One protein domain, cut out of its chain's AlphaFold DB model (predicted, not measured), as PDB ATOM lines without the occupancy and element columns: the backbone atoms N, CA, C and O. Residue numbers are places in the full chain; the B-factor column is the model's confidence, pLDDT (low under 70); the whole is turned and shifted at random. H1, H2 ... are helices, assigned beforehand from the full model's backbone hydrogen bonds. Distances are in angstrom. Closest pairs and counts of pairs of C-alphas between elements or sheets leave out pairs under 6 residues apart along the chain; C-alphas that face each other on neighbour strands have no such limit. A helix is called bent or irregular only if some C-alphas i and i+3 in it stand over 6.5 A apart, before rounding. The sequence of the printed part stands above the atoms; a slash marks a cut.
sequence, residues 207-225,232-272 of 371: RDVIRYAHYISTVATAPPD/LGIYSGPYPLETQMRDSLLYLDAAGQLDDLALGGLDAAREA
ATOM      1  N   ARG A 207     154.201 -55.002  -1.886       91.88
ATOM      2  CA  ARG A 207     153.173 -54.085  -1.369       91.88
ATOM      3  C   ARG A 207     153.218 -53.970   0.148       91.88
ATOM      4  O   ARG A 207     153.065 -52.864   0.667       91.88
ATOM      5  N   ASP A 208     153.452 -55.074   0.845       91.06
ATOM      6  CA  ASP A 208     153.524 -55.080   2.303       91.06
ATOM      7  C   ASP A 208     154.832 -54.459   2.793       91.06
ATOM      8  O   ASP A 208     154.811 -53.702   3.761       91.06
ATOM      9  N   VAL A 209     155.934 -54.630   2.053       91.38
ATOM     10  CA  VAL A 209     157.181 -53.886   2.309       91.38
ATOM     11  C   VAL A 209     156.951 -52.379   2.195       91.38
ATOM     12  O   VAL A 209     157.387 -51.630   3.063       91.38
ATOM     13  N   ILE A 210     156.237 -51.918   1.163       93.75
ATOM     14  CA  ILE A 210     155.938 -50.490   0.973       93.75
ATOM     15  C   ILE A 210     155.029 -49.963   2.090       93.75
ATOM     16  O   ILE A 210     155.297 -48.894   2.642       93.75
ATOM     17  N   ARG A 211     153.975 -50.704   2.456       94.75
ATOM     18  CA  ARG A 211     153.082 -50.330   3.567       94.75
ATOM     19  C   ARG A 211     153.837 -50.252   4.888       94.75
ATOM     20  O   ARG A 211     153.673 -49.282   5.624       94.75
ATOM     21  N   TYR A 212     154.679 -51.241   5.170       93.75
ATOM     22  CA  TYR A 212     155.463 -51.284   6.396       93.75
ATOM     23  C   TYR A 212     156.552 -50.207   6.419       93.75
ATOM     24  O   TYR A 212     156.743 -49.558   7.441       93.75
ATOM     25  N   ALA A 213     157.203 -49.928   5.288       94.00
ATOM     26  CA  ALA A 213     158.143 -48.817   5.164       94.00
ATOM     27  C   ALA A 213     157.457 -47.464   5.412       94.00
ATOM     28  O   ALA A 213     158.004 -46.623   6.122       94.00
ATOM     29  N   HIS A 214     156.241 -47.267   4.890       90.81
ATOM     30  CA  HIS A 214     155.437 -46.082   5.189       90.81
ATOM     31  C   HIS A 214     155.091 -46.004   6.683       90.81
ATOM     32  O   HIS A 214     155.254 -44.950   7.289       90.81
ATOM     33  N   TYR A 215     154.679 -47.117   7.296       89.94
ATOM     34  CA  TYR A 215     154.413 -47.191   8.736       89.94
ATOM     35  C   TYR A 215     155.656 -46.865   9.582       89.94
ATOM     36  O   TYR A 215     155.586 -46.046  10.491       89.94
ATOM     37  N   ILE A 216     156.827 -47.428   9.267       89.75
ATOM     38  CA  ILE A 216     158.066 -47.078   9.974       89.75
ATOM     39  C   ILE A 216     158.402 -45.605   9.755       89.75
ATOM     40  O   ILE A 216     158.795 -44.930  10.701       89.75
ATOM     41  N   SER A 217     158.213 -45.072   8.547       87.62
ATOM     42  CA  SER A 217     158.474 -43.659   8.269       87.62
ATOM     43  C   SER A 217     157.664 -42.729   9.178       87.62
ATOM     44  O   SER A 217     158.185 -41.676   9.545       87.62
ATOM     45  N   THR A 218     156.439 -43.105   9.574       84.44
ATOM     46  CA  THR A 218     155.610 -42.306  10.495       84.44
ATOM     47  C   THR A 218     156.028 -42.432  11.962       84.44
ATOM     48  O   THR A 218     155.690 -41.563  12.756       84.44
ATOM     49  N   VAL A 219     156.751 -43.490  12.342       82.50
ATOM     50  CA  VAL A 219     157.199 -43.736  13.730       82.50
ATOM     51  C   VAL A 219     158.657 -43.306  13.951       82.50
ATOM     52  O   VAL A 219     159.030 -42.876  15.037       82.50
ATOM     53  N   ALA A 220     159.500 -43.414  12.923       81.38
ATOM     54  CA  ALA A 220     160.940 -43.177  13.013       81.38
ATOM     55  C   ALA A 220     161.354 -41.738  12.663       81.38
ATOM     56  O   ALA A 220     162.456 -41.319  13.015       81.38
ATOM     57  N   THR A 221     160.504 -40.979  11.964       76.62
ATOM     58  CA  THR A 221     160.834 -39.619  11.509       76.62
ATOM     59  C   THR A 221     160.181 -38.584  12.414       76.62
ATOM     60  O   THR A 221     158.958 -38.529  12.513       76.62
ATOM     61  N   ALA A 222     160.986 -37.717  13.029       74.38
ATOM     62  CA  ALA A 222     160.469 -36.500  13.646       74.38
ATOM     63  C   ALA A 222     160.147 -35.472  12.542       74.38
ATOM     64  O   ALA A 222     160.984 -35.263  11.656       74.38
ATOM     65  N   PRO A 223     158.970 -34.818  12.566       77.56
ATOM     66  CA  PRO A 223     158.666 -33.737  11.637       77.56
ATOM     67  C   PRO A 223     159.757 -32.656  11.647       77.56
ATOM     68  O   PRO A 223     160.301 -32.359  12.717       77.56
ATOM     69  N   PRO A 224     160.070 -32.037  10.494       71.62
ATOM     70  CA  PRO A 224     160.930 -30.862  10.478       71.62
ATOM     71  C   PRO A 224     160.293 -29.793  11.381       71.62
ATOM     72  O   PRO A 224     159.101 -29.524  11.266       71.62
ATOM     73  N   ASP A 225     161.077 -29.257  12.320       76.69
ATOM     74  CA  ASP A 225     160.681 -28.335  13.403       76.69
ATOM     75  C   ASP A 225     159.998 -28.947  14.646       76.69
ATOM     76  O   ASP A 225     159.554 -28.203  15.529       76.69
ATOM     77  N   LEU A 232     152.742 -34.839  18.113       71.44
ATOM     78  CA  LEU A 232     153.310 -35.389  16.872       71.44
ATOM     79  C   LEU A 232     152.282 -35.595  15.732       71.44
ATOM     80  O   LEU A 232     152.665 -35.939  14.615       71.44
ATOM     81  N   GLY A 233     150.992 -35.322  15.948       75.31
ATOM     82  CA  GLY A 233     149.966 -35.408  14.902       75.31
ATOM     83  C   GLY A 233     149.867 -36.810  14.289       75.31
ATOM     84  O   GLY A 233     149.532 -37.760  14.985       75.31
ATOM     85  N   ILE A 234     150.144 -36.926  12.982       71.44
ATOM     86  CA  ILE A 234     150.176 -38.204  12.237       71.44
ATOM     87  C   ILE A 234     151.437 -39.045  12.505       71.44
ATOM     88  O   ILE A 234     151.520 -40.179  12.039       71.44
ATOM     89  N   TYR A 235     152.421 -38.491  13.212       75.19
ATOM     90  CA  TYR A 235     153.655 -39.175  13.573       75.19
ATOM     91  C   TYR A 235     153.524 -39.757  14.978       75.19
ATOM     92  O   TYR A 235     152.911 -39.159  15.863       75.19
ATOM     93  N   SER A 236     154.090 -40.940  15.182       74.62
ATOM     94  CA  SER A 236     154.164 -41.560  16.504       74.62
ATOM     95  C   SER A 236     155.544 -41.323  17.100       74.62
ATOM     96  O   SER A 236     156.517 -41.141  16.370       74.62
ATOM     97  N   GLY A 237     155.635 -41.327  18.428       76.44
ATOM     98  CA  GLY A 237     156.927 -41.278  19.106       76.44
ATOM     99  C   GLY A 237     157.780 -42.517  18.791       76.44
ATOM    100  O   GLY A 237     157.229 -43.571  18.463       76.44
ATOM    101  N   PRO A 238     159.115 -42.422  18.936       80.31
ATOM    102  CA  PRO A 238     160.036 -43.531  18.666       80.31
ATOM    103  C   PRO A 238     159.861 -44.721  19.625       80.31
ATOM    104  O   PRO A 238     160.342 -45.815  19.348       80.31
ATOM    105  N   TYR A 239     159.182 -44.511  20.754       83.62
ATOM    106  CA  TYR A 239     158.830 -45.527  21.737       83.62
ATOM    107  C   TYR A 239     157.369 -45.344  22.176       83.62
ATOM    108  O   TYR A 239     156.851 -44.221  22.119       83.62
ATOM    109  N   PRO A 240     156.691 -46.422  22.612       85.88
ATOM    110  CA  PRO A 240     155.349 -46.314  23.171       85.88
ATOM    111  C   PRO A 240     155.371 -45.444  24.431       85.88
ATOM    112  O   PRO A 240     156.259 -45.570  25.274       85.88
ATOM    113  N   LEU A 241     154.394 -44.548  24.565       86.38
ATOM    114  CA  LEU A 241     154.268 -43.721  25.767       86.38
ATOM    115  C   LEU A 241     153.788 -44.565  26.958       86.38
ATOM    116  O   LEU A 241     153.070 -45.542  26.775       86.38
ATOM    117  N   GLU A 242     154.100 -44.134  28.183       88.19
ATOM    118  CA  GLU A 242     153.647 -44.788  29.425       88.19
ATOM    119  C   GLU A 242     152.130 -45.010  29.453       88.19
ATOM    120  O   GLU A 242     151.659 -46.075  29.835       88.19
ATOM    121  N   THR A 243     151.348 -44.036  28.988       87.56
ATOM    122  CA  THR A 243     149.891 -44.178  28.873       87.56
ATOM    123  C   THR A 243     149.504 -45.291  27.901       87.56
ATOM    124  O   THR A 243     148.717 -46.156  28.257       87.56
ATOM    125  N   GLN A 244     150.127 -45.343  26.720       87.31
ATOM    126  CA  GLN A 244     149.897 -46.406  25.735       87.31
ATOM    127  C   GLN A 244     150.339 -47.782  26.252       87.31
ATOM    128  O   GLN A 244     149.725 -48.789  25.913       87.31
ATOM    129  N   MET A 245     151.391 -47.841  27.073       90.38
ATOM    130  CA  MET A 245     151.830 -49.079  27.717       90.38
ATOM    131  C   MET A 245     150.842 -49.537  28.793       90.38
ATOM    132  O   MET A 245     150.541 -50.726  28.855       90.38
ATOM    133  N   ARG A 246     150.288 -48.620  29.593       88.12
ATOM    134  CA  ARG A 246     149.252 -48.928  30.597       88.12
ATOM    135  C   ARG A 246     147.921 -49.338  29.969       88.12
ATOM    136  O   ARG A 246     147.234 -50.192  30.514       88.12
ATOM    137  N   ASP A 247     147.599 -48.784  28.807       86.94
ATOM    138  CA  ASP A 247     146.417 -49.161  28.028       86.94
ATOM    139  C   ASP A 247     146.661 -50.417  27.165       86.94
ATOM    140  O   ASP A 247     145.757 -50.897  26.478       86.94
ATOM    141  N   SER A 248     147.886 -50.959  27.161       89.12
ATOM    142  CA  SER A 248     148.218 -52.132  26.360       89.12
ATOM    143  C   SER A 248     147.557 -53.392  26.914       89.12
ATOM    144  O   SER A 248     147.438 -53.586  28.126       89.12
ATOM    145  N   LEU A 249     147.198 -54.301  26.006       87.88
ATOM    146  CA  LEU A 249     146.611 -55.592  26.358       87.88
ATOM    147  C   LEU A 249     147.488 -56.368  27.350       87.88
ATOM    148  O   LEU A 249     146.977 -56.971  28.284       87.88
ATOM    149  N   LEU A 250     148.810 -56.290  27.179       88.88
ATOM    150  CA  LEU A 250     149.776 -56.956  28.047       88.88
ATOM    151  C   LEU A 250     149.743 -56.417  29.486       88.88
ATOM    152  O   LEU A 250     149.883 -57.186  30.432       88.88
ATOM    153  N   TYR A 251     149.553 -55.107  29.663       88.69
ATOM    154  CA  TYR A 251     149.441 -54.507  30.993       88.69
ATOM    155  C   TYR A 251     148.110 -54.862  31.663       88.69
ATOM    156  O   TYR A 251     148.092 -55.178  32.850       88.69
ATOM    157  N   LEU A 252     147.009 -54.864  30.905       85.12
ATOM    158  CA  LEU A 252     145.684 -55.248  31.403       85.12
ATOM    159  C   LEU A 252     145.610 -56.736  31.791       85.12
ATOM    160  O   LEU A 252     144.950 -57.073  32.774       85.12
ATOM    161  N   ASP A 253     146.317 -57.600  31.057       86.25
ATOM    162  CA  ASP A 253     146.507 -59.018  31.392       86.25
ATOM    163  C   ASP A 253     147.270 -59.176  32.707       86.25
ATOM    164  O   ASP A 253     146.794 -59.795  33.656       86.25
ATOM    165  N   ALA A 254     148.423 -58.510  32.807       84.44
ATOM    166  CA  ALA A 254     149.258 -58.540  34.001       84.44
ATOM    167  C   ALA A 254     148.555 -57.957  35.241       84.44
ATOM    168  O   ALA A 254     148.841 -58.367  36.366       84.44
ATOM    169  N   ALA A 255     147.633 -57.012  35.049       81.88
ATOM    170  CA  ALA A 255     146.821 -56.422  36.108       81.88
ATOM    171  C   ALA A 255     145.585 -57.266  36.484       81.88
ATOM    172  O   ALA A 255     144.862 -56.885  37.406       81.88
ATOM    173  N   GLY A 256     145.324 -58.389  35.797       76.94
ATOM    174  CA  GLY A 256     144.154 -59.245  36.030       76.94
ATOM    175  C   GLY A 256     142.820 -58.581  35.668       76.94
ATOM    176  O   GLY A 256     141.769 -58.999  36.143       76.94
ATOM    177  N   GLN A 257     142.856 -57.516  34.863       72.00
ATOM    178  CA  GLN A 257     141.682 -56.732  34.461       72.00
ATOM    179  C   GLN A 257     141.073 -57.225  33.143       72.00
ATOM    180  O   GLN A 257     139.990 -56.779  32.762       72.00
ATOM    181  N   LEU A 258     141.747 -58.145  32.441       67.00
ATOM    182  CA  LEU A 258     141.238 -58.701  31.191       67.00
ATOM    183  C   LEU A 258     140.026 -59.607  31.370       67.00
ATOM    184  O   LEU A 258     139.142 -59.567  30.521       67.00
ATOM    185  N   ASP A 259     139.938 -60.350  32.471       67.19
ATOM    186  CA  ASP A 259     138.804 -61.244  32.733       67.19
ATOM    187  C   ASP A 259     137.473 -60.474  32.854       67.19
ATOM    188  O   ASP A 259     136.428 -60.956  32.418       67.19
ATOM    189  N   ASP A 260     137.519 -59.235  33.359       62.56
ATOM    190  CA  ASP A 260     136.346 -58.367  33.560       62.56
ATOM    191  C   ASP A 260     135.891 -57.671  32.253       62.56
ATOM    192  O   ASP A 260     134.723 -57.324  32.082       62.56
ATOM    193  N   LEU A 261     136.800 -57.512  31.278       60.97
ATOM    194  CA  LEU A 261     136.522 -56.962  29.940       60.97
ATOM    195  C   LEU A 261     136.187 -58.053  28.905       60.97
ATOM    196  O   LEU A 261     135.391 -57.823  27.985       60.97
ATOM    197  N   ALA A 262     136.763 -59.248  29.054       58.38
ATOM    198  CA  ALA A 262     136.595 -60.379  28.147       58.38
ATOM    199  C   ALA A 262     135.196 -61.011  28.224       58.38
ATOM    200  O   ALA A 262     134.698 -61.491  27.207       58.38
ATOM    201  N   LEU A 263     134.528 -60.956  29.384       55.81
ATOM    202  CA  LEU A 263     133.203 -61.560  29.591       55.81
ATOM    203  C   LEU A 263     132.018 -60.734  29.054       55.81
ATOM    204  O   LEU A 263     130.911 -61.257  28.969       55.81
ATOM    205  N   GLY A 264     132.220 -59.466  28.677       56.16
ATOM    206  CA  GLY A 264     131.148 -58.607  28.147       56.16
ATOM    207  C   GLY A 264     131.397 -58.036  26.748       56.16
ATOM    208  O   GLY A 264     130.443 -57.753  26.025       56.16
ATOM    209  N   GLY A 265     132.661 -57.848  26.350       57.69
ATOM    210  CA  GLY A 265     133.006 -57.113  25.127       57.69
ATOM    211  C   GLY A 265     133.291 -57.973  23.896       57.69
ATOM    212  O   GLY A 265     133.015 -57.540  22.777       57.69
ATOM    213  N   LEU A 266     133.833 -59.183  24.071       56.62
ATOM    214  CA  LEU A 266     134.283 -60.017  22.948       56.62
ATOM    215  C   LEU A 266     133.119 -60.638  22.169       56.62
ATOM    216  O   LEU A 266     133.168 -60.661  20.939       56.62
ATOM    217  N   ASP A 267     132.046 -61.045  22.847       54.25
ATOM    218  CA  ASP A 267     130.839 -61.557  22.185       54.25
ATOM    219  C   ASP A 267     130.089 -60.444  21.435       54.25
ATOM    220  O   ASP A 267     129.684 -60.629  20.287       54.25
ATOM    221  N   ALA A 268     130.016 -59.239  22.014       58.25
ATOM    222  CA  ALA A 268     129.385 -58.080  21.382       58.25
ATOM    223  C   ALA A 268     130.178 -57.551  20.168       58.25
ATOM    224  O   ALA A 268     129.593 -57.179  19.150       58.25
ATOM    225  N   ALA A 269     131.515 -57.539  20.238       56.22
ATOM    226  CA  ALA A 269     132.369 -57.141  19.116       56.22
ATOM    227  C   ALA A 269     132.372 -58.186  17.985       56.22
ATOM    228  O   ALA A 269     132.417 -57.825  16.807       56.22
ATOM    229  N   ARG A 270     132.275 -59.477  18.328       53.31
ATOM    230  CA  ARG A 270     132.164 -60.586  17.372       53.31
ATOM    231  C   ARG A 270     130.821 -60.584  16.635       53.31
ATOM    232  O   ARG A 270     130.797 -60.855  15.435       53.31
ATOM    233  N   GLU A 271     129.731 -60.218  17.309       52.69
ATOM    234  CA  GLU A 271     128.403 -60.057  16.701       52.69
ATOM    235  C   GLU A 271     128.312 -58.795  15.820       52.69
ATOM    236  O   GLU A 271     127.764 -58.843  14.720       52.69
ATOM    237  N   ALA A 272     128.940 -57.685  16.230       55.69
ATOM    238  CA  ALA A 272     128.969 -56.442  15.451       55.69
ATOM    239  C   ALA A 272     129.808 -56.525  14.158       55.69
ATOM    240  O   ALA A 272     129.560 -55.769  13.217       55.69
TER     241      ALA A 272
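Overview. This is residues 207 to 225 and 232 to 272 of the 371 residues of a protein of Capsaspora owczarzaki (strain ATCC 30864) (UniProt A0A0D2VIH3). The model is an open arch of helices: H1 and H4 are its two legs, and between their tops runs a bridge of loop with the two short helices H2 and H3. Residues 207 to 214 of H1 and residues 262 to 272 of H4 stick out freely, and the space between the legs is empty. The printed part has 60 residues with four named helices, H1, H2, H3 and H4 in that order along the chain, and no named strand; the class is all helix. The whole is extended, with a radius of gyration of the C-alphas of 16.5 A, and spans 45 by 29 by 18 A, only just elongated.

Arrangement. H1, residues 207 to 220, touches no helix and is apart from H2, residues 242 to 246. H2 and H3, residues 249 to 254, are close but not clearly touching, their closest C-alphas being those of Met 245 and Tyr 251 at 6.8 A. H3 and H4, residues 258 to 272, are close but not clearly touching, with the C-alphas of Leu 252 and Leu 258 closest at 5.6 A. Their lines stand at a shallow tilt of 29 degrees, opposite ways. H1 is apart from H3 and from H4, and H2 is apart from H4. In H1, H2 and H3 every O i to N i+4 pair is within hydrogen-bond range; in H4, 6 of 11 are.

Along the chain. H1 begins at C-alpha 207, (153.173, -54.085, -1.369), and is 19.7 A long from first to last C-alpha. H2 measures 6.2 A, from C-alpha 242 at (153.647, -44.788, 29.425), and H3 measures 8.6 A. H4, 20.1 A long, ends at C-alpha 272, (128.969, -56.442, 15.451). It is irregular, but only just: C-alphas 263 and 266 are 6.9 A apart.

Size, cuts and confidence. The two C-alphas farthest apart, those of Asp 225 and Leu 263, are 46.1 A apart. Residues 226 to 231 are cut out, and C-alphas 225 and 232 are 10.8 A apart across the cut, which falls in the link from H1 to H2. The links from H2 to H3 and from H3 to H4 are tight. The mean pLDDT of the printed part is 77.6, and residues 258 to 272 are under 70.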